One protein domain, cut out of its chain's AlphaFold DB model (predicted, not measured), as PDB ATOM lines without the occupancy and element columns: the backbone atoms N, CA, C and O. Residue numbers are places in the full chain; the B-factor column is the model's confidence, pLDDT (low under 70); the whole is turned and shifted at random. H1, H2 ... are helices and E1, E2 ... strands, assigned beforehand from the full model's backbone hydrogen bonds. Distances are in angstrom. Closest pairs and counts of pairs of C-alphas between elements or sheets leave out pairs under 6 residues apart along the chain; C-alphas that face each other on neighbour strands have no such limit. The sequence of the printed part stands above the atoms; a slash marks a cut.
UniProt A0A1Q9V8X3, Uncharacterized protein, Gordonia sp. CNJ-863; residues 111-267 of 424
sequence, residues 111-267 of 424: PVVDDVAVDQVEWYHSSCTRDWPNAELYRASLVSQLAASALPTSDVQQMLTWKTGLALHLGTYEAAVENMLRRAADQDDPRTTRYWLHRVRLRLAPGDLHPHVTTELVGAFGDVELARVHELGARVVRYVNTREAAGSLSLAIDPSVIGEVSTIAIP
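What this domain is: This is residues 111 to 267 of the 424 residues of an uncharacterized protein of Gordonia sp. CNJ-863 (UniProt A0A1Q9V8X3). Two small, strongly twisted sheets, E1 E3 E7 and E2 E6 E5 E4, lie partly face to face as a sandwich with crossed strands; H3 packs along E1 and also on the second sheet, and short H4 packs on E5 and E6. A helical hairpin, H1 and H2, is on neither sheet, and its tip, residues 148 to 154, sticks out. The printed part has 157 residues, with four named helices and seven named strands in the order E1 H1 H2 E2 H3 E3 E4 H4 E5 E6 E7, class mixed. The first sheet, E1, E3, E7, is all antiparallel; the second, E2, E6, E5, E4, is mixed. The whole is compact, with a radius of gyration of the C-alphas of 15.7 A and spans of 47 by 36 by 27 A.

How they stand to each other: E1, residues 123 to 127, is antiparallel to E3, residues 195 to 202, with N 125 and O 198 within hydrogen-bond range at 3.0 A. E3 is also antiparallel to E7, residues 258 to 266 (N 199 and O 262, 2.9 A). H1, residues 135 to 147, and H2, residues 153 to 164, touch at a shallow tilt of 30 degrees, opposite ways; their closest C-alphas, Leu 146 and Val 156, are 6.3 A apart. E2, residues 168 to 171, is antiparallel to E6, residues 248 to 253 (N 170 and O 251, 3.0 A). H3, residues 173 to 186, is over E1 and along it, at 13 degrees on the local plane and a height over the sheet of 8.1 A; their closest C-alphas, His 125 and Ala 176, are 5.1 A apart. H3 only just stands up from the other sheet, rising 42 degrees. E4, residues 209 to 215, H4, residues 226 to 231, and E5, residues 236 to 241, form a strand-helix-strand unit, two parallel neighbour strands with a helix between, its crossover right-handed; N 214 and O 238 are 2.9 A apart. E5 and E6 form a hairpin (N 239 and O 250, 2.9 A). In the sandwich, the facing parts are 10.6 A centre to centre, their strands at 58 degrees. Every O i to N i+4 pair is within hydrogen-bond range in H1, H2, H3 and H4.

Where its parts are: E1 begins at C-alpha 123 (20.938, -29.837, -18.234). H3 spans 20.2 A, H1 18.0 A, E3 21.9 A and E7 21.4 A. E7 ends at C-alpha 266 (15.394, -41.523, -28.072).

The domain as a whole: The two C-alphas farthest apart, Val 116 and Ala 150, are 47.8 A apart. The printed part has no cut and no long link. Its mean pLDDT is 89.7; residues 218 to 222 are under 70.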
ATOM      1  N   PRO A 111      16.440 -26.852  -7.280       85.31
ATOM      2  CA  PRO A 111      17.806 -26.467  -6.958       85.31
ATOM      3  C   PRO A 111      18.370 -25.394  -7.886       85.31
ATOM      4  O   PRO A 111      19.179 -24.589  -7.440       85.31
ATOM      5  N   VAL A 112      17.943 -25.356  -9.153       88.25
ATOM      6  CA  VAL A 112      18.479 -24.421 -10.153       88.25
ATOM      7  C   VAL A 112      17.915 -23.003 -10.031       88.25
ATOM      8  O   VAL A 112      18.362 -22.112 -10.757       88.25
ATOM      9  N   VAL A 113      16.993 -22.759  -9.090       89.69
ATOM     10  CA  VAL A 113      16.637 -21.405  -8.630       89.69
ATOM     11  C   VAL A 113      17.839 -20.732  -7.965       89.69
ATOM     12  O   VAL A 113      18.042 -19.532  -8.141       89.69
ATOM     13  N   ASP A 114      18.668 -21.497  -7.251       89.69
ATOM     14  CA  ASP A 114      19.884 -20.997  -6.610       89.69
ATOM     15  C   ASP A 114      21.018 -20.848  -7.636       89.69
ATOM     16  O   ASP A 114      21.392 -21.797  -8.330       89.69
ATOM     17  N   ASP A 115      21.578 -19.640  -7.725       90.56
ATOM     18  CA  ASP A 115      22.677 -19.272  -8.623       90.56
ATOM     19  C   ASP A 115      23.873 -20.224  -8.495       90.56
ATOM     20  O   ASP A 115      24.523 -20.538  -9.491       90.56
ATOM     21  N   VAL A 116      24.149 -20.732  -7.288       87.75
ATOM     22  CA  VAL A 116      25.318 -21.594  -7.053       87.75
ATOM     23  C   VAL A 116      25.131 -23.022  -7.563       87.75
ATOM     24  O   VAL A 116      26.097 -23.778  -7.601       87.75
ATOM     25  N   ALA A 117      23.907 -23.428  -7.899       89.56
ATOM     26  CA  ALA A 117      23.606 -24.797  -8.305       89.56
ATOM     27  C   ALA A 117      23.612 -24.995  -9.829       89.56
ATOM     28  O   ALA A 117      23.628 -26.134 -10.288       89.56
ATOM     29  N   VAL A 118      23.599 -23.916 -10.617       91.25
ATOM     30  CA  VAL A 118      23.335 -23.956 -12.068       91.25
ATOM     31  C   VAL A 118      24.356 -24.782 -12.843       91.25
ATOM     32  O   VAL A 118      23.981 -25.527 -13.745       91.25
ATOM     33  N   ASP A 119      25.637 -24.691 -12.499       91.50
ATOM     34  CA  ASP A 119      26.700 -25.502 -13.101       91.50
ATOM     35  C   ASP A 119      26.966 -26.818 -12.348       91.50
ATOM     36  O   ASP A 119      27.784 -27.630 -12.780       91.50
ATOM     37  N   GLN A 120      26.238 -27.061 -11.254       90.44
ATOM     38  CA  GLN A 120      26.333 -28.268 -10.427       90.44
ATOM     39  C   GLN A 120      25.254 -29.304 -10.749       90.44
ATOM     40  O   GLN A 120      25.242 -30.369 -10.128       90.44
ATOM     41  N   VAL A 121      24.355 -29.012 -11.689       91.81
ATOM     42  CA  VAL A 121      23.302 -29.922 -12.154       91.81
ATOM     43  C   VAL A 121      23.534 -30.365 -13.598       91.81
ATOM     44  O   VAL A 121      24.436 -29.903 -14.299       91.81
ATOM     45  N   GLU A 122      22.704 -31.298 -14.046       93.12
ATOM     46  CA  GLU A 122      22.664 -31.771 -15.423       93.12
ATOM     47  C   GLU A 122      21.569 -31.017 -16.175       93.12
ATOM     48  O   GLU A 122      20.429 -30.988 -15.725       93.12
ATOM     49  N   TRP A 123      21.905 -30.463 -17.335       96.25
ATOM     50  CA  TRP A 123      20.938 -29.837 -18.234       96.25
ATOM     51  C   TRP A 123      20.669 -30.725 -19.442       96.25
ATOM     52  O   TRP A 123      21.484 -31.586 -19.780       96.25
ATOM     53  N   TYR A 124      19.542 -30.510 -20.111       97.12
ATOM     54  CA  TYR A 124      19.098 -31.370 -21.199       97.12
ATOM     55  C   TYR A 124      18.703 -30.572 -22.439       97.12
ATOM     56  O   TYR A 124      18.205 -29.451 -22.361       97.12
ATOM     57  N   HIS A 125      18.936 -31.171 -23.603       97.12
ATOM     58  CA  HIS A 125      18.488 -30.663 -24.895       97.12
ATOM     59  C   HIS A 125      18.051 -31.832 -25.770       97.12
ATOM     60  O   HIS A 125      18.699 -32.878 -25.762       97.12
ATOM     61  N   SER A 126      16.988 -31.660 -26.547       96.00
ATOM     62  CA  SER A 126      16.538 -32.642 -27.530       96.00
ATOM     63  C   SER A 126      16.691 -32.092 -28.946       96.00
ATOM     64  O   SER A 126      16.373 -30.936 -29.232       96.00
ATOM     65  N   SER A 127      17.218 -32.911 -29.855       93.94
ATOM     66  CA  SER A 127      17.428 -32.490 -31.240       93.94
ATOM     67  C   SER A 127      17.412 -33.661 -32.216       93.94
ATOM     68  O   SER A 127      17.530 -34.818 -31.825       93.94
ATOM     69  N   CYS A 128      17.335 -33.362 -33.512       92.06
ATOM     70  CA  CYS A 128      17.482 -34.359 -34.578       92.06
ATOM     71  C   CYS A 128      18.957 -34.571 -34.979       92.06
ATOM     72  O   CYS A 128      19.249 -35.252 -35.958       92.06
ATOM     73  N   THR A 129      19.908 -33.962 -34.258       91.44
ATOM     74  CA  THR A 129      21.341 -33.967 -34.590       91.44
ATOM     75  C   THR A 129      22.134 -34.684 -33.508       91.44
ATOM     76  O   THR A 129      22.337 -34.150 -32.423       91.44
ATOM     77  N   ARG A 130      22.665 -35.870 -33.825       94.00
ATOM     78  CA  ARG A 130      23.468 -36.673 -32.888       94.00
ATOM     79  C   ARG A 130      24.639 -35.894 -32.278       94.00
ATOM     80  O   ARG A 130      24.871 -35.981 -31.079       94.00
ATOM     81  N   ASP A 131      25.343 -35.113 -33.092       93.12
ATOM     82  CA  ASP A 131      26.590 -34.451 -32.691       93.12
ATOM     83  C   ASP A 131      26.383 -32.996 -32.224       93.12
ATOM     84  O   ASP A 131      27.338 -32.220 -32.139       93.12
ATOM     85  N   TRP A 132      25.142 -32.592 -31.917       94.81
ATOM     86  CA  TRP A 132      24.830 -31.292 -31.302       94.81
ATOM     87  C   TRP A 132      25.713 -31.066 -30.069       94.81
ATOM     88  O   TRP A 132      25.786 -32.012 -29.298       94.81
ATOM     89  N   PRO A 133      26.351 -29.897 -29.809       93.00
ATOM     90  CA  PRO A 133      26.161 -28.617 -30.487       93.00
ATOM     91  C   PRO A 133      27.260 -28.339 -31.531       93.00
ATOM     92  O   PRO A 133      28.024 -27.383 -31.414       93.00
ATOM     93  N   ASN A 134      27.390 -29.180 -32.560       90.81
ATOM     94  CA  ASN A 134      28.314 -28.903 -33.659       90.81
ATOM     95  C   ASN A 134      27.782 -27.769 -34.560       90.81
ATOM     96  O   ASN A 134      26.902 -27.979 -35.399       90.81
ATOM     97  N   ALA A 135      28.348 -26.570 -34.399       87.69
ATOM     98  CA  ALA A 135      27.956 -25.375 -35.145       87.69
ATOM     99  C   ALA A 135      28.186 -25.494 -36.663       87.69
ATOM    100  O   ALA A 135      27.403 -24.952 -37.443       87.69
ATOM    101  N   GLU A 136      29.227 -26.210 -37.099       88.94
ATOM    102  CA  GLU A 136      29.514 -26.403 -38.525       88.94
ATOM    103  C   GLU A 136      28.462 -27.306 -39.174       88.94
ATOM    104  O   GLU A 136      27.910 -26.954 -40.217       88.94
ATOM    105  N   LEU A 137      28.117 -28.422 -38.520       88.56
ATOM    106  CA  LEU A 137      27.044 -29.312 -38.975       88.56
ATOM    107  C   LEU A 137      25.685 -28.609 -38.959       88.56
ATOM    108  O   LEU A 137      24.920 -28.737 -39.914       88.56
ATOM    109  N   TYR A 138      25.397 -27.826 -37.916       89.25
ATOM    110  CA  TYR A 138      24.165 -27.041 -37.845       89.25
ATOM    111  C   TYR A 138      24.072 -26.039 -39.000       89.25
ATOM    112  O   TYR A 138      23.074 -26.009 -39.720       89.25
ATOM    113  N   ARG A 139      25.143 -25.276 -39.247       90.12
ATOM    114  CA  ARG A 139      25.200 -24.328 -40.364       90.12
ATOM    115  C   ARG A 139      25.052 -25.030 -41.715       90.12
ATOM    116  O   ARG A 139      24.313 -24.537 -42.560       90.12
ATOM    117  N   ALA A 140      25.719 -26.163 -41.926       89.38
ATOM    118  CA  ALA A 140      25.609 -26.935 -43.166       89.38
ATOM    119  C   ALA A 140      24.183 -27.468 -43.397       89.38
ATOM    120  O   ALA A 140      23.673 -27.413 -44.520       89.38
ATOM    121  N   SER A 141      23.518 -27.925 -42.332       87.06
ATOM    122  CA  SER A 141      22.116 -28.348 -42.374       87.06
ATOM    123  C   SER A 141      21.191 -27.185 -42.744       87.06
ATOM    124  O   SER A 141      20.397 -27.314 -43.673       87.06
ATOM    125  N   LEU A 142      21.359 -26.014 -42.114       88.44
ATOM    126  CA  LEU A 142      20.589 -24.811 -42.449       88.44
ATOM    127  C   LEU A 142      20.788 -24.370 -43.902       88.44
ATOM    128  O   LEU A 142      19.815 -24.053 -44.577       88.44
ATOM    129  N   VAL A 143      22.030 -24.368 -44.398       88.69
ATOM    130  CA  VAL A 143      22.325 -24.049 -45.805       88.69
ATOM    131  C   VAL A 143      21.590 -25.007 -46.737       88.69
ATOM    132  O   VAL A 143      20.999 -24.560 -47.713       88.69
ATOM    133  N   SER A 144      21.592 -26.302 -46.426       86.62
ATOM    134  CA  SER A 144      20.927 -27.314 -47.253       86.62
ATOM    135  C   SER A 144      19.404 -27.135 -47.254       86.62
ATOM    136  O   SER A 144      18.784 -27.188 -48.312       86.62
ATOM    137  N   GLN A 145      18.809 -26.856 -46.090       84.94
ATOM    138  CA  GLN A 145      17.372 -26.586 -45.960       84.94
ATOM    139  C   GLN A 145      16.963 -25.307 -46.702       84.94
ATOM    140  O   GLN A 145      15.975 -25.296 -47.430       84.94
ATOM    141  N   LEU A 146      17.742 -24.233 -46.563       86.69
ATOM    142  CA  LEU A 146      17.441 -22.951 -47.201       86.69
ATOM    143  C   LEU A 146      17.726 -22.957 -48.703       86.69
ATOM    144  O   LEU A 146      17.024 -22.277 -49.445       86.69
ATOM    145  N   ALA A 147      18.683 -23.756 -49.181       82.75
ATOM    146  CA  ALA A 147      18.900 -23.963 -50.613       82.75
ATOM    147  C   ALA A 147      17.703 -24.643 -51.300       82.75
ATOM    148  O   ALA A 147      17.490 -24.436 -52.491       82.75
ATOM    149  N   ALA A 148      16.912 -25.424 -50.558       81.50
ATOM    150  CA  ALA A 148      15.663 -26.006 -51.046       81.50
ATOM    151  C   ALA A 148      14.473 -25.024 -51.001       81.50
ATOM    152  O   ALA A 148      13.387 -25.355 -51.475       81.50
ATOM    153  N   SER A 149      14.652 -23.826 -50.431       80.69
ATOM    154  CA  SER A 149      13.610 -22.800 -50.368       80.69
ATOM    155  C   SER A 149      13.568 -21.949 -51.642       80.69
ATOM    156  O   SER A 149      14.569 -21.785 -52.335       80.69
ATOM    157  N   ALA A 150      12.410 -21.350 -51.933       84.25
ATOM    158  CA  ALA A 150      12.251 -20.388 -53.028       84.25
ATOM    159  C   ALA A 150      12.654 -18.949 -52.633       84.25
ATOM    160  O   ALA A 150      12.274 -17.994 -53.310       84.25
ATOM    161  N   LEU A 151      13.366 -18.776 -51.512       82.38
ATOM    162  CA  LEU A 151      13.688 -17.460 -50.967       82.38
ATOM    163  C   LEU A 151      14.809 -16.762 -51.760       82.38
ATOM    164  O   LEU A 151      15.738 -17.421 -52.238       82.38
ATOM    165  N   PRO A 152      14.780 -15.421 -51.861       87.31
ATOM    166  CA  PRO A 152      15.896 -14.638 -52.381       87.31
ATOM    167  C   PRO A 152      17.203 -14.892 -51.616       87.31
ATOM    168  O   PRO A 152      17.210 -15.122 -50.406       87.31
ATOM    169  N   THR A 153      18.348 -14.777 -52.295       85.12
ATOM    170  CA  THR A 153      19.668 -15.015 -51.680       85.12
ATOM    171  C   THR A 153      19.961 -14.095 -50.490       85.12
ATOM    172  O   THR A 153      20.596 -14.534 -49.531       85.12
ATOM    173  N   SER A 154      19.506 -12.837 -50.527       85.50
ATOM    174  CA  SER A 154      19.628 -11.895 -49.402       85.50
ATOM    175  C   SER A 154      18.959 -12.431 -48.140       85.50
ATOM    176  O   SER A 154      19.548 -12.396 -47.061       85.50
ATOM    177  N   ASP A 155      17.766 -12.990 -48.304       87.00
ATOM    178  CA  ASP A 155      16.914 -13.451 -47.214       87.00
ATOM    179  C   ASP A 155      17.482 -14.750 -46.643       87.00
ATOM    180  O   ASP A 155      17.565 -14.911 -45.428       87.00
ATOM    181  N   VAL A 156      18.022 -15.624 -47.503       85.88
ATOM    182  CA  VAL A 156      18.787 -16.808 -47.079       85.88
ATOM    183  C   VAL A 156      19.987 -16.417 -46.209       85.88
ATOM    184  O   VAL A 156      20.210 -17.035 -45.169       85.88
ATOM    185  N   GLN A 157      20.762 -15.393 -46.586       87.19
ATOM    186  CA  GLN A 157      21.912 -14.949 -45.780       87.19
ATOM    187  C   GLN A 157      21.490 -14.304 -44.457       87.19
ATOM    188  O   GLN A 157      22.131 -14.540 -43.427       87.19
ATOM    189  N   GLN A 158      20.406 -13.527 -44.465       87.81
ATOM    190  CA  GLN A 158      19.840 -12.956 -43.247       87.81
ATOM    191  C   GLN A 158      19.352 -14.061 -42.304       87.81
ATOM    192  O   GLN A 158      19.707 -14.050 -41.127       87.81
ATOM    193  N   MET A 159      18.630 -15.059 -42.821       87.50
ATOM    194  CA  MET A 159      18.176 -16.215 -42.048       87.50
ATOM    195  C   MET A 159      19.339 -17.041 -41.504       87.50
ATOM    196  O   MET A 159      19.305 -17.423 -40.338       87.50
ATOM    197  N   LEU A 160      20.388 -17.283 -42.304       90.00
ATOM    198  CA  LEU A 160      21.598 -17.957 -41.825       90.00
ATOM    199  C   LEU A 160      22.210 -17.199 -40.649       90.00
ATOM    200  O   LEU A 160      22.546 -17.802 -39.634       90.00
ATOM    201  N   THR A 161      22.382 -15.887 -40.804       90.44
ATOM    202  CA  THR A 161      23.002 -15.029 -39.788       90.44
ATOM    203  C   THR A 161      22.174 -15.033 -38.513       90.44
ATOM    204  O   THR A 161      22.713 -15.279 -37.440       90.44
ATOM    205  N   TRP A 162      20.860 -14.854 -38.639       89.38
ATOM    206  CA  TRP A 162      19.942 -14.875 -37.511       89.38
ATOM    207  C   TRP A 162      19.953 -16.229 -36.792       89.38
ATOM    208  O   TRP A 162      20.261 -16.275 -35.605       89.38
ATOM    209  N   LYS A 163      19.728 -17.344 -37.503       89.12
ATOM    210  CA  LYS A 163      19.680 -18.687 -36.897       89.12
ATOM    211  C   LYS A 163      21.011 -19.130 -36.291       89.12
ATOM    212  O   LYS A 163      21.014 -19.820 -35.279       89.12
ATOM    213  N   THR A 164      22.142 -18.726 -36.870       91.56
ATOM    214  CA  THR A 164      23.468 -19.011 -36.286       91.56
ATOM    215  C   THR A 164      23.875 -18.035 -35.177       91.56
ATOM    216  O   THR A 164      24.853 -18.299 -34.483       91.56
ATOM    217  N   GLY A 165      23.122 -16.948 -34.983       91.69
ATOM    218  CA  GLY A 165      23.292 -15.972 -33.903       91.69
ATOM    219  C   GLY A 165      22.373 -16.195 -32.696       91.69
ATOM    220  O   GLY A 165      22.320 -15.340 -31.811       91.69
ATOM    221  N   LEU A 166      21.637 -17.307 -32.648       92.38
ATOM    222  CA  LEU A 166      20.783 -17.650 -31.512       92.38
ATOM    223  C   LEU A 166      21.596 -18.251 -30.360       92.38
ATOM    224  O   LEU A 166      22.560 -18.991 -30.572       92.38
ATOM    225  N   ALA A 167      21.179 -17.952 -29.133       93.88
ATOM    226  CA  ALA A 167      21.606 -18.685 -27.954       93.88
ATOM    227  C   ALA A 167      21.075 -20.124 -28.024       93.88
ATOM    228  O   ALA A 167      20.004 -20.384 -28.578       93.88
ATOM    229  N   LEU A 168      21.810 -21.069 -27.439       94.31
ATOM    230  CA  LEU A 168      21.313 -22.432 -27.307       94.31
ATOM    231  C   LEU A 168      20.358 -22.525 -26.125       94.31
ATOM    232  O   LEU A 168      20.603 -21.955 -25.063       94.31
ATOM    233  N   HIS A 169      19.291 -23.288 -26.324       93.69
ATOM    234  CA  HIS A 169      18.314 -23.577 -25.291       93.69
ATOM    235  C   HIS A 169      18.649 -24.887 -24.578       93.69
ATOM    236  O   HIS A 169      18.766 -25.935 -25.227       93.69
ATOM    237  N   LEU A 170      18.747 -24.834 -23.252       95.56
ATOM    238  CA  LEU A 170      18.783 -26.011 -22.389       95.56
ATOM    239  C   LEU A 170      17.607 -25.980 -21.418       95.56
ATOM    240  O   LEU A 170      17.242 -24.917 -20.931       95.56
ATOM    241  N   GLY A 171      17.066 -27.138 -21.076       93.94
ATOM    242  CA  GLY A 171      16.000 -27.265 -20.088       93.94
ATOM    243  C   GLY A 171      16.312 -28.322 -19.040       93.94
ATOM    244  O   GLY A 171      17.353 -28.989 -19.085       93.94
ATOM    245  N   THR A 172      15.379 -28.502 -18.109       92.88
ATOM    246  CA  THR A 172      15.309 -29.740 -17.325       92.88
ATOM    247  C   THR A 172      15.050 -30.934 -18.253       92.88
ATOM    248  O   THR A 172      14.789 -30.771 -19.452       92.88
ATOM    249  N   TYR A 173      15.113 -32.151 -17.711       94.19
ATOM    250  CA  TYR A 173      14.761 -33.350 -18.472       94.19
ATOM    251  C   TYR A 173      13.350 -33.233 -19.074       94.19
ATOM    252  O   TYR A 173      13.168 -33.451 -20.271       94.19
ATOM    253  N   GLU A 174      12.377 -32.824 -18.259       93.12
ATOM    254  CA  GLU A 174      10.981 -32.659 -18.653       93.12
ATOM    255  C   GLU A 174      10.843 -31.637 -19.777       93.12
ATOM    256  O   GLU A 174      10.250 -31.946 -20.804       93.12
ATOM    257  N   ALA A 175      11.478 -30.468 -19.644       92.62
ATOM    258  CA  ALA A 175      11.427 -29.431 -20.670       92.62
ATOM    259  C   ALA A 175      12.022 -29.897 -22.011       92.62
ATOM    260  O   ALA A 175      11.467 -29.620 -23.075       92.62
ATOM    261  N   ALA A 176      13.124 -30.656 -21.980       95.56
ATOM    262  CA  ALA A 176      13.718 -31.209 -23.193       95.56
ATOM    263  C   ALA A 176      12.812 -32.258 -23.864       95.56
ATOM    264  O   ALA A 176      12.755 -32.318 -25.096       95.56
ATOM    265  N   VAL A 177      12.102 -33.080 -23.085       96.12
ATOM    266  CA  VAL A 177      11.158 -34.076 -23.612       96.12
ATOM    267  C   VAL A 177       9.876 -33.414 -24.126       96.12
ATOM    268  O   VAL A 177       9.471 -33.717 -25.244       96.12
ATOM    269  N   GLU A 178       9.279 -32.477 -23.383       94.56
ATOM    270  CA  GLU A 178       8.102 -31.704 -23.817       94.56
ATOM    271  C   GLU A 178       8.386 -30.971 -25.141       94.56
ATOM    272  O   GLU A 178       7.604 -31.073 -26.088       94.56
ATOM    273  N   ASN A 179       9.556 -30.329 -25.270       92.12
ATOM    274  CA  ASN A 179       9.950 -29.680 -26.521       92.12
ATOM    275  C   ASN A 179      10.104 -30.681 -27.681       92.12
ATOM    276  O   ASN A 179       9.725 -30.384 -28.813       92.12
ATOM    277  N   MET A 180      10.627 -31.884 -27.420       94.81
ATOM    278  CA  MET A 180      10.706 -32.931 -28.442       94.81
ATOM    279  C   MET A 180       9.317 -33.358 -28.918       94.81
ATOM    280  O   MET A 180       9.098 -33.418 -30.125       94.81
ATOM    281  N   LEU A 181       8.382 -33.600 -27.994       94.44
ATOM    282  CA  LEU A 181       7.013 -33.995 -28.337       94.44
ATOM    283  C   LEU A 181       6.324 -32.919 -29.179       94.44
ATOM    284  O   LEU A 181       5.799 -33.219 -30.246       94.44
ATOM    285  N   ARG A 182       6.418 -31.652 -28.760       91.25
ATOM    286  CA  ARG A 182       5.879 -30.515 -29.515       91.25
ATOM    287  C   ARG A 182       6.454 -30.447 -30.931       91.25
ATOM    288  O   ARG A 182       5.727 -30.254 -31.898       91.25
ATOM    289  N   ARG A 183       7.770 -30.611 -31.087       90.25
ATOM    290  CA  ARG A 183       8.410 -30.585 -32.411       90.25
ATOM    291  C   ARG A 183       7.985 -31.755 -33.292       90.25
ATOM    292  O   ARG A 183       7.742 -31.542 -34.476       90.25
ATOM    293  N   ALA A 184       7.867 -32.950 -32.722       91.12
ATOM    294  CA  ALA A 184       7.396 -34.130 -33.436       91.12
ATOM    295  C   ALA A 184       5.923 -34.008 -33.868       91.12
ATOM    296  O   ALA A 184       5.545 -34.587 -34.883       91.12
ATOM    297  N   ALA A 185       5.109 -33.256 -33.122       87.88
ATOM    298  CA  ALA A 185       3.723 -32.955 -33.471       87.88
ATOM    299  C   ALA A 185       3.604 -31.868 -34.558       87.88
ATOM    300  O   ALA A 185       2.865 -32.037 -35.528       87.88
ATOM    301  N   ASP A 186       4.353 -30.767 -34.419       84.94
ATOM    302  CA  ASP A 186       4.086 -29.531 -35.169       84.94
ATOM    303  C   ASP A 186       5.060 -29.239 -36.319       84.94
ATOM    304  O   ASP A 186       4.749 -28.435 -37.203       84.94
ATOM    305  N   GLN A 187       6.276 -29.793 -36.284       81.62
ATOM    306  CA  GLN A 187       7.397 -29.298 -37.102       81.62
ATOM    307  C   GLN A 187       8.099 -30.381 -37.914       81.62
ATOM    308  O   GLN A 187       8.467 -30.147 -39.064       81.62
ATOM    309  N   ASP A 188       8.307 -31.542 -37.308       85.56
ATOM    310  CA  ASP A 188       9.088 -32.634 -37.869       85.56
ATOM    311  C   ASP A 188       8.155 -33.780 -38.311       85.56
ATOM    312  O   ASP A 188       7.043 -33.911 -37.810       85.56
ATOM    313  N   ASP A 189       8.581 -34.631 -39.253       81.06
ATOM    314  CA  ASP A 189       7.799 -35.824 -39.616       81.06
ATOM    315  C   ASP A 189       8.009 -36.911 -38.543       81.06
ATOM    316  O   ASP A 189       9.124 -37.449 -38.449       81.06
ATOM    317  N   PRO A 190       6.981 -37.277 -37.753       72.62
ATOM    318  CA  PRO A 190       7.118 -38.241 -36.663       72.62
ATOM    319  C   PRO A 190       7.455 -39.663 -37.143       72.62
ATOM    320  O   PRO A 190       7.856 -40.506 -36.340       72.62
ATOM    321  N   ARG A 191       7.313 -39.960 -38.444       71.50
ATOM    322  CA  ARG A 191       7.601 -41.282 -39.030       71.50
ATOM    323  C   ARG A 191       9.069 -41.467 -39.379       71.50
ATOM    324  O   ARG A 191       9.572 -42.587 -39.342       71.50
ATOM    325  N   THR A 192       9.747 -40.389 -39.760       79.69
ATOM    326  CA  THR A 192      11.118 -40.456 -40.289       79.69
ATOM    327  C   THR A 192      12.135 -39.780 -39.389       79.69
ATOM    328  O   THR A 192      13.334 -40.051 -39.495       79.69
ATOM    329  N   THR A 193      11.687 -38.880 -38.519       86.94
ATOM    330  CA  THR A 193      12.589 -38.074 -37.705       86.94
ATOM    331  C   THR A 193      13.083 -38.871 -36.514       86.94
ATOM    332  O   THR A 193      12.311 -39.367 -35.695       86.94
ATOM    333  N   ARG A 194      14.408 -38.972 -36.392       91.44
ATOM    334  CA  ARG A 194      15.054 -39.557 -35.220       91.44
ATOM    335  C   ARG A 194      15.529 -38.462 -34.283       91.44
ATOM    336  O   ARG A 194      16.321 -37.611 -34.687       91.44
ATOM    337  N   TYR A 195      15.132 -38.562 -33.021       95.75
ATOM    338  CA  TYR A 195      15.582 -37.652 -31.980       95.75
ATOM    339  C   TYR A 195      16.735 -38.228 -31.161       95.75
ATOM    340  O   TYR A 195      16.911 -39.439 -30.995       95.75
ATOM    341  N   TRP A 196      17.515 -37.305 -30.622       97.56
ATOM    342  CA  TRP A 196      18.600 -37.525 -29.690       97.56
ATOM    343  C   TRP A 196      18.350 -36.674 -28.451       97.56
ATOM    344  O   TRP A 196      17.921 -35.524 -28.556       97.56
ATOM    345  N   LEU A 197      18.628 -37.247 -27.283       98.31
ATOM    346  CA  LEU A 197      18.664 -36.519 -26.022       98.31
ATOM    347  C   LEU A 197      20.120 -36.268 -25.652       98.31
ATOM    348  O   LEU A 197      20.943 -37.188 -25.645       98.31
ATOM    349  N   HIS A 198      20.423 -35.019 -25.336       98.19
ATOM    350  CA  HIS A 198      21.743 -34.551 -24.961       98.19
ATOM    351  C   HIS A 198      21.720 -34.167 -23.489       98.19
ATOM    352  O   HIS A 198      20.937 -33.315 -23.083       98.19
ATOM    353  N   ARG A 199      22.593 -34.786 -22.698       97.56
ATOM    354  CA  ARG A 199      22.874 -34.392 -21.317       97.56
ATOM    355  C   ARG A 199      24.086 -33.481 -21.320       97.56
ATOM    356  O   ARG A 199      25.128 -33.878 -21.834       97.56
ATOM    357  N   VAL A 200      23.960 -32.304 -20.731       97.62
ATOM    358  CA  VAL A 200      24.908 -31.200 -20.842       97.62
ATOM    359  C   VAL A 200      25.403 -30.801 -19.462       97.62
ATOM    360  O   VAL A 200      24.616 -30.614 -18.534       97.62
ATOM    361  N   ARG A 201      26.721 -30.653 -19.333       96.06
ATOM    362  CA  ARG A 201      27.355 -30.003 -18.185       96.06
ATOM    363  C   ARG A 201      27.975 -28.694 -18.620       96.06
ATOM    364  O   ARG A 201      28.715 -28.648 -19.607       96.06
ATOM    365  N   LEU A 202      27.683 -27.653 -17.858       95.75
ATOM    366  CA  LEU A 202      28.226 -26.324 -18.079       95.75
ATOM    367  C   LEU A 202      29.562 -26.160 -17.357       95.75
ATOM    368  O   LEU A 202      29.862 -26.851 -16.386       95.75
ATOM    369  N   ARG A 203      30.370 -25.231 -17.853       94.62
ATOM    370  CA  ARG A 203      31.612 -24.775 -17.240       94.62
ATOM    371  C   ARG A 203      31.540 -23.258 -17.141       94.62
ATOM    372  O   ARG A 203      31.838 -22.571 -18.114       94.62
ATOM    373  N   LEU A 204      31.120 -22.759 -15.981       93.69
ATOM    374  CA  LEU A 204      30.916 -21.331 -15.757       93.69
ATOM    375  C   LEU A 204      32.125 -20.704 -15.060       93.69
ATOM    376  O   LEU A 204      32.650 -21.227 -14.076       93.69
ATOM    377  N   ALA A 205      32.579 -19.570 -15.582       93.19
ATOM    378  CA  ALA A 205      33.487 -18.667 -14.895       93.19
ATOM    379  C   ALA A 205      32.696 -17.661 -14.031       93.19
ATOM    380  O   ALA A 205      31.506 -17.434 -14.268       93.19
ATOM    381  N   PRO A 206      33.335 -17.018 -13.033       91.81
ATOM    382  CA  PRO A 206      32.699 -15.933 -12.291       91.81
ATOM    383  C   PRO A 206      32.175 -14.845 -13.237       91.81
ATOM    384  O   PRO A 206      32.937 -14.314 -14.042       91.81
ATOM    385  N   GLY A 207      30.888 -14.513 -13.123       91.62
ATOM    386  CA  GLY A 207      30.215 -13.531 -13.982       91.62
ATOM    387  C   GLY A 207      29.579 -14.097 -15.257       91.62
ATOM    388  O   GLY A 207      28.871 -13.362 -15.933       91.62
ATOM    389  N   ASP A 208      29.756 -15.385 -15.578       96.00
ATOM    390  CA  ASP A 208      29.107 -15.982 -16.757       96.00
ATOM    391  C   ASP A 208      27.584 -16.126 -16.588       96.00
ATOM    392  O   ASP A 208      26.848 -16.112 -17.574       96.00
ATOM    393  N   LEU A 209      27.100 -16.283 -15.354       96.50
ATOM    394  CA  LEU A 209      25.683 -16.447 -15.042       96.50
ATOM    395  C   LEU A 209      25.037 -15.098 -14.718       96.50
ATOM    396  O   LEU A 209      25.490 -14.394 -13.816       96.50
ATOM    397  N   HIS A 210      23.934 -14.783 -15.394       95.00
ATOM    398  CA  HIS A 210      23.069 -13.685 -14.981       95.00
ATOM    399  C   HIS A 210      22.415 -14.013 -13.626       95.00
ATOM    400  O   HIS A 210      21.844 -15.104 -13.482       95.00
ATOM    401  N   PRO A 211      22.462 -13.095 -12.645       90.75
ATOM    402  CA  PRO A 211      21.887 -13.342 -11.331       90.75
ATOM    403  C   PRO A 211      20.367 -13.493 -11.411       90.75
ATOM    404  O   PRO A 211      19.706 -12.828 -12.213       90.75
ATOM    405  N   HIS A 212      19.814 -14.332 -10.536       85.69
ATOM    406  CA  HIS A 212      18.376 -14.604 -10.437       85.69
ATOM    407  C   HIS A 212      17.748 -15.268 -11.679       85.69
ATOM    408  O   HIS A 212      18.353 -15.417 -12.742       85.69
ATOM    409  N   VAL A 213      16.498 -15.702 -11.517       89.94
ATOM    410  CA  VAL A 213      15.659 -16.231 -12.597       89.94
ATOM    411  C   VAL A 213      14.895 -15.074 -13.235       89.94
ATOM    412  O   VAL A 213      14.240 -14.304 -12.533       89.94
ATOM    413  N   THR A 214      14.944 -14.960 -14.562       88.75
ATOM    414  CA  THR A 214      14.195 -13.941 -15.307       88.75
ATOM    415  C   THR A 214      12.860 -14.482 -15.822       88.75
ATOM    416  O   THR A 214      12.607 -15.689 -15.851       88.75
ATOM    417  N   THR A 215      11.992 -13.591 -16.301       84.81
ATOM    418  CA  THR A 215      10.933 -14.004 -17.232       84.81
ATOM    419  C   THR A 215      11.556 -14.467 -18.549       84.81
ATOM    420  O   THR A 215      12.707 -14.123 -18.841       84.81
ATOM    421  N   GLU A 216      10.806 -15.228 -19.349       81.56
ATOM    422  CA  GLU A 216      11.266 -15.682 -20.663       81.56
ATOM    423  C   GLU A 216      11.799 -14.512 -21.505       81.56
ATOM    424  O   GLU A 216      11.170 -13.452 -21.617       81.56
ATOM    425  N   LEU A 217      12.997 -14.690 -22.067       77.19
ATOM    426  CA  LEU A 217      13.607 -13.716 -22.965       77.19
ATOM    427  C   LEU A 217      12.882 -13.796 -24.314       77.19
ATOM    428  O   LEU A 217      13.199 -14.626 -25.155       77.19
ATOM    429  N   VAL A 218      11.866 -12.960 -24.518       66.94
ATOM    430  CA  VAL A 218      11.031 -13.042 -25.725       66.94
ATOM    431  C   VAL A 218      11.781 -12.522 -26.960       66.94
ATOM    432  O   VAL A 218      12.025 -11.320 -27.073       66.94
ATOM    433  N   GLY A 219      12.085 -13.408 -27.913       60.78
ATOM    434  CA  GLY A 219      12.346 -13.057 -29.316       60.78
ATOM    435  C   GLY A 219      11.116 -13.271 -30.212       60.78
ATOM    436  O   GLY A 219      10.066 -13.724 -29.751       60.78
ATOM    437  N   ALA A 220      11.236 -12.963 -31.510       45.22
ATOM    438  CA  ALA A 220      10.114 -12.964 -32.466       45.22
ATOM    439  C   ALA A 220       9.351 -14.306 -32.560       45.22
ATOM    440  O   ALA A 220       8.169 -14.310 -32.890       45.22
ATOM    441  N   PHE A 221       9.992 -15.428 -32.201       51.59
ATOM    442  CA  PHE A 221       9.426 -16.780 -32.308       51.59
ATOM    443  C   PHE A 221       9.726 -17.680 -31.097       51.59
ATOM    444  O   PHE A 221       9.617 -18.894 -31.196       51.59
ATOM    445  N   GLY A 222      10.097 -17.104 -29.948       62.38
ATOM    446  CA  GLY A 222      10.550 -17.875 -28.773       62.38
ATOM    447  C   GLY A 222      12.038 -18.239 -28.821       62.38
ATOM    448  O   GLY A 222      12.606 -18.662 -27.823       62.38
ATOM    449  N   ASP A 223      12.688 -17.985 -29.959       78.75
ATOM    450  CA  ASP A 223      14.142 -17.978 -30.083       78.75
ATOM    451  C   ASP A 223      14.748 -16.840 -29.237       78.75
ATOM    452  O   ASP A 223      14.238 -15.716 -29.241       78.75
ATOM    453  N   VAL A 224      15.873 -17.105 -28.569       84.62
ATOM    454  CA  VAL A 224      16.644 -16.090 -27.835       84.62
ATOM    455  C   VAL A 224      17.891 -15.738 -28.637       84.62
ATOM    456  O   VAL A 224      18.734 -16.596 -28.886       84.62
ATOM    457  N   GLU A 225      18.039 -14.478 -29.038       90.50
ATOM    458  CA  GLU A 225      19.270 -14.017 -29.688       90.50
ATOM    459  C   GLU A 225      20.437 -14.010 -28.696       90.50
ATOM    460  O   GLU A 225      20.311 -13.516 -27.574       90.50
ATOM    461  N   LEU A 226      21.605 -14.504 -29.117       92.44
ATOM    462  CA  LEU A 226      22.788 -14.554 -28.254       92.44
ATOM    463  C   LEU A 226      23.231 -13.153 -27.808       92.44
ATOM    464  O   LEU A 226      23.629 -12.965 -26.660       92.44
ATOM    465  N   ALA A 227      23.072 -12.151 -28.678       91.81
ATOM    466  CA  ALA A 227      23.341 -10.756 -28.345       91.81
ATOM    467  C   ALA A 227      22.531 -10.286 -27.126       91.81
ATOM    468  O   ALA A 227      23.056  -9.556 -26.291       91.81
ATOM    469  N   ARG A 228      21.290 -10.762 -26.960       90.81
ATOM    470  CA  ARG A 228      20.442 -10.397 -25.821       90.81
ATOM    471  C   ARG A 228      20.961 -10.962 -24.500       90.81
ATOM    472  O   ARG A 228      20.826 -10.314 -23.466       90.81
ATOM    473  N   VAL A 229      21.566 -12.149 -24.535       92.75
ATOM    474  CA  VAL A 229      22.253 -12.746 -23.379       92.75
ATOM    475  C   VAL A 229      23.484 -11.905 -23.020       92.75
ATOM    476  O   VAL A 229      23.673 -11.550 -21.858       92.75
ATOM    477  N   HIS A 230      24.269 -11.498 -24.023       94.00
ATOM    478  CA  HIS A 230      25.461 -10.664 -23.825       94.00
ATOM    479  C   HIS A 230      25.138  -9.233 -23.362       94.00
ATOM    480  O   HIS A 230      25.887  -8.675 -22.564       94.00
ATOM    481  N   GLU A 231      24.021  -8.642 -23.795       92.56
ATOM    482  CA  GLU A 231      23.532  -7.333 -23.320       92.56
ATOM    483  C   GLU A 231      23.254  -7.311 -21.813       92.56
ATOM    484  O   GLU A 231      23.359  -6.263 -21.177       92.56
ATOM    485  N   LEU A 232      22.921  -8.467 -21.237       91.12
ATOM    486  CA  LEU A 232      22.752  -8.647 -19.797       91.12
ATOM    487  C   LEU A 232      24.091  -8.849 -19.065       91.12
ATOM    488  O   LEU A 232      24.103  -9.114 -17.865       91.12
ATOM    489  N   GLY A 233      25.220  -8.736 -19.771       93.31
ATOM    490  CA  GLY A 233      26.557  -8.936 -19.219       93.31
ATOM    491  C   GLY A 233      26.856 -10.388 -18.850       93.31
ATOM    492  O   GLY A 233      27.759 -10.626 -18.055       93.31
ATOM    493  N   ALA A 234      26.101 -11.341 -19.401       95.38
ATOM    494  CA  ALA A 234      26.175 -12.755 -19.062       95.38
ATOM    495  C   ALA A 234      26.408 -13.625 -20.304       95.38
ATOM    496  O   ALA A 234      26.324 -13.176 -21.447       95.38
ATOM    497  N   ARG A 235      26.684 -14.906 -20.070       96.38
ATOM    498  CA  ARG A 235      26.753 -15.974 -21.081       96.38
ATOM    499  C   ARG A 235      25.695 -17.045 -20.857       96.38
ATOM    500  O   ARG A 235      25.460 -17.860 -21.742       96.38
ATOM    501  N   VAL A 236      25.067 -17.047 -19.687       96.50
ATOM    502  CA  VAL A 236      23.965 -17.928 -19.313       96.50
ATOM    503  C   VAL A 236      22.893 -17.101 -18.626       96.50
ATOM    504  O   VAL A 236      23.179 -16.383 -17.670       96.50
ATOM    505  N   VAL A 237      21.650 -17.232 -19.083       95.62
ATOM    506  CA  VAL A 237      20.476 -16.644 -18.430       95.62
ATOM    507  C   VAL A 237      19.473 -17.748 -18.136       95.62
ATOM    508  O   VAL A 237      19.089 -18.489 -19.041       95.62
ATOM    509  N   ARG A 238      19.042 -17.840 -16.874       94.31
ATOM    510  CA  ARG A 238      17.927 -18.692 -16.446       94.31
ATOM    511  C   ARG A 238      16.616 -17.960 -16.593       94.31
ATOM    512  O   ARG A 238      16.510 -16.817 -16.154       94.31
ATOM    513  N   TYR A 239      15.608 -18.651 -17.096       92.88
ATOM    514  CA  TYR A 239      14.272 -18.098 -17.208       92.88
ATOM    515  C   TYR A 239      13.183 -19.137 -16.953       92.88
ATOM    516  O   TYR A 239      13.403 -20.343 -17.088       92.88
ATOM    517  N   VAL A 240      11.997 -18.647 -16.588       92.06
ATOM    518  CA  VAL A 240      10.773 -19.455 -16.550       92.06
ATOM    519  C   VAL A 240      10.268 -19.626 -17.977       92.06
ATOM    520  O   VAL A 240       9.924 -18.642 -18.626       92.06
ATOM    521  N   ASN A 241      10.244 -20.864 -18.460       89.00
ATOM    522  CA  ASN A 241       9.724 -21.223 -19.772       89.00
ATOM    523  C   ASN A 241       8.197 -21.156 -19.730       89.00
ATOM    524  O   ASN A 241       7.585 -21.850 -18.923       89.00
ATOM    525  N   THR A 242       7.570 -20.319 -20.549       86.06
ATOM    526  CA  THR A 242       6.107 -20.195 -20.611       86.06
ATOM    527  C   THR A 242       5.520 -20.809 -21.875       86.06
ATOM    528  O   THR A 242       4.315 -21.049 -21.924       86.06
ATOM    529  N   ARG A 243       6.357 -21.123 -22.872       78.62
ATOM    530  CA  ARG A 243       5.921 -21.640 -24.174       78.62
ATOM    531  C   ARG A 243       6.008 -23.153 -24.302       78.62
ATOM    532  O   ARG A 243       4.999 -23.807 -24.539       78.62
ATOM    533  N   GLU A 244       7.213 -23.703 -24.198       80.06
ATOM    534  CA  GLU A 244       7.491 -25.100 -24.565       80.06
ATOM    535  C   GLU A 244       7.248 -26.060 -23.404       80.06
ATOM    536  O   GLU A 244       6.808 -27.183 -23.618       80.06
ATOM    537  N   ALA A 245       7.517 -25.600 -22.183       86.81
ATOM    538  CA  ALA A 245       7.324 -26.359 -20.957       86.81
ATOM    539  C   ALA A 245       6.916 -25.398 -19.838       86.81
ATOM    540  O   ALA A 245       7.715 -25.028 -18.976       86.81
ATOM    541  N   ALA A 246       5.655 -24.962 -19.887       88.62
ATOM    542  CA  ALA A 246       5.101 -23.881 -19.075       88.62
ATOM    543  C   ALA A 246       5.389 -24.024 -17.567       88.62
ATOM    544  O   ALA A 246       4.980 -25.002 -16.941       88.62
ATOM    545  N   GLY A 247       6.088 -23.048 -16.989       89.12
ATOM    546  CA  GLY A 247       6.520 -22.992 -15.593       89.12
ATOM    547  C   GLY A 247       7.819 -23.755 -15.279       89.12
ATOM    548  O   GLY A 247       8.300 -23.681 -14.149       89.12
ATOM    549  N   SER A 248       8.405 -24.496 -16.222       91.12
ATOM    550  CA  SER A 248       9.722 -25.119 -16.017       91.12
ATOM    551  C   SER A 248      10.845 -24.076 -16.076       91.12
ATOM    552  O   SER A 248      10.664 -22.978 -16.607       91.12
ATOM    553  N   LEU A 249      12.016 -24.413 -15.531       91.75
ATOM    554  CA  LEU A 249      13.217 -23.594 -15.689       91.75
ATOM    555  C   LEU A 249      14.019 -24.027 -16.913       91.75
ATOM    556  O   LEU A 249      14.200 -25.212 -17.197       91.75
ATOM    557  N   SER A 250      14.518 -23.040 -17.644       93.50
ATOM    558  CA  SER A 250      15.356 -23.234 -18.821       93.50
ATOM    559  C   SER A 250      16.496 -22.224 -18.856       93.50
ATOM    560  O   SER A 250      16.495 -21.230 -18.127       93.50
ATOM    561  N   LEU A 251      17.481 -22.491 -19.706       95.44
ATOM    562  CA  LEU A 251      18.633 -21.647 -19.960       95.44
ATOM    563  C   LEU A 251      18.669 -21.192 -21.411       95.44
ATOM    564  O   LEU A 251      18.510 -22.000 -22.324       95.44
ATOM    565  N   ALA A 252      19.005 -19.921 -21.601       95.38
ATOM    566  CA  ALA A 252      19.582 -19.423 -22.840       95.38
ATOM    567  C   ALA A 252      21.090 -19.284 -22.626       95.38
ATOM    568  O   ALA A 252      21.518 -18.575 -21.709       95.38
ATOM    569  N   ILE A 253      21.886 -19.980 -23.437       96.38
ATOM    570  CA  ILE A 253      23.336 -20.046 -23.254       96.38
ATOM    571  C   ILE A 253      24.120 -19.669 -24.504       96.38
ATOM    572  O   ILE A 253      23.757 -19.985 -25.638       96.38
ATOM    573  N   ASP A 254      25.275 -19.069 -24.264       95.62
ATOM    574  CA  ASP A 254      26.389 -19.077 -25.190       95.62
ATOM    575  C   ASP A 254      26.915 -20.523 -25.327       95.62
ATOM    576  O   ASP A 254      27.275 -21.131 -24.313       95.62
ATOM    577  N   PRO A 255      27.015 -21.095 -26.547       94.12
ATOM    578  CA  PRO A 255      27.566 -22.439 -26.747       94.12
ATOM    579  C   PRO A 255      28.932 -22.650 -26.084       94.12
ATOM    580  O   PRO A 255      29.287 -23.774 -25.734       94.12
ATOM    581  N   SER A 256      29.691 -21.568 -25.888       93.69
ATOM    582  CA  SER A 256      31.011 -21.607 -25.277       93.69
ATOM    583  C   SER A 256      31.058 -22.113 -23.830       93.69
ATOM    584  O   SER A 256      32.127 -22.415 -23.304       93.69
ATOM    585  N   VAL A 257      29.938 -22.049 -23.110       96.00
ATOM    586  CA  VAL A 257      29.903 -22.460 -21.698       96.00
ATOM    587  C   VAL A 257      29.643 -23.955 -21.547       96.00
ATOM    588  O   VAL A 257      29.629 -24.473 -20.433       96.00
ATOM    589  N   ILE A 258      29.441 -24.675 -22.652       96.56
ATOM    590  CA  ILE A 258      29.267 -26.123 -22.645       96.56
ATOM    591  C   ILE A 258      30.627 -26.775 -22.394       96.56
ATOM    592  O   ILE A 258      31.573 -26.577 -23.150       96.56
ATOM    593  N   GLY A 259      30.723 -27.565 -21.325       95.38
ATOM    594  CA  GLY A 259      31.937 -28.297 -20.969       95.38
ATOM    595  C   GLY A 259      31.917 -29.742 -21.457       95.38
ATOM    596  O   GLY A 259      32.859 -30.194 -22.106       95.38
ATOM    597  N   GLU A 260      30.847 -30.474 -21.151       96.19
ATOM    598  CA  GLU A 260      30.690 -31.881 -21.531       96.19
ATOM    599  C   GLU A 260      29.291 -32.147 -22.064       96.19
ATOM    600  O   GLU A 260      28.311 -31.559 -21.594       96.19
ATOM    601  N   VAL A 261      29.193 -33.103 -22.986       97.69
ATOM    602  CA  VAL A 261      27.909 -33.637 -23.433       97.69
ATOM    603  C   VAL A 261      27.949 -35.159 -23.515       97.69
ATOM    604  O   VAL A 261      28.911 -35.739 -24.011       97.69
ATOM    605  N   SER A 262      26.872 -35.799 -23.077       97.62
ATOM    606  CA  SER A 262      26.549 -37.199 -23.375       97.62
ATOM    607  C   SER A 262      25.308 -37.253 -24.249       97.62
ATOM    608  O   SER A 262      24.452 -36.371 -24.174       97.62
ATOM    609  N   THR A 263      25.190 -38.258 -25.111       98.00
ATOM    610  CA  THR A 263      24.091 -38.313 -26.082       98.00
ATOM    611  C   THR A 263      23.601 -39.736 -26.305       98.00
ATOM    612  O   THR A 263      24.405 -40.648 -26.489       98.00
ATOM    613  N   ILE A 264      22.279 -39.911 -26.315       97.69
ATOM    614  CA  ILE A 264      21.608 -41.169 -26.662       97.69
ATOM    615  C   ILE A 264      20.492 -40.916 -27.668       97.69
ATOM    616  O   ILE A 264      19.916 -39.828 -27.705       97.69
ATOM    617  N   ALA A 265      20.186 -41.922 -28.484       96.94
ATOM    618  CA  ALA A 265      18.994 -41.885 -29.320       96.94
ATOM    619  C   ALA A 265      17.762 -42.086 -28.434       96.94
ATOM    620  O   ALA A 265      17.800 -42.908 -27.516       96.94
ATOM    621  N   ILE A 266      16.688 -41.364 -28.734       95.56
ATOM    622  CA  ILE A 266      15.394 -41.523 -28.072       95.56
ATOM    623  C   ILE A 266      14.310 -41.848 -29.116       95.56
ATOM    624  O   ILE A 266      14.431 -41.412 -30.264       95.56
ATOM    625  N   PRO A 267      13.276 -42.629 -28.751       93.44
ATOM    626  CA  PRO A 267      13.029 -43.203 -27.422       93.44
ATOM    627  C   PRO A 267      13.954 -44.386 -27.063       93.44
ATOM    628  O   PRO A 267      14.598 -44.981 -27.929       93.44
TER     629      PRO A 267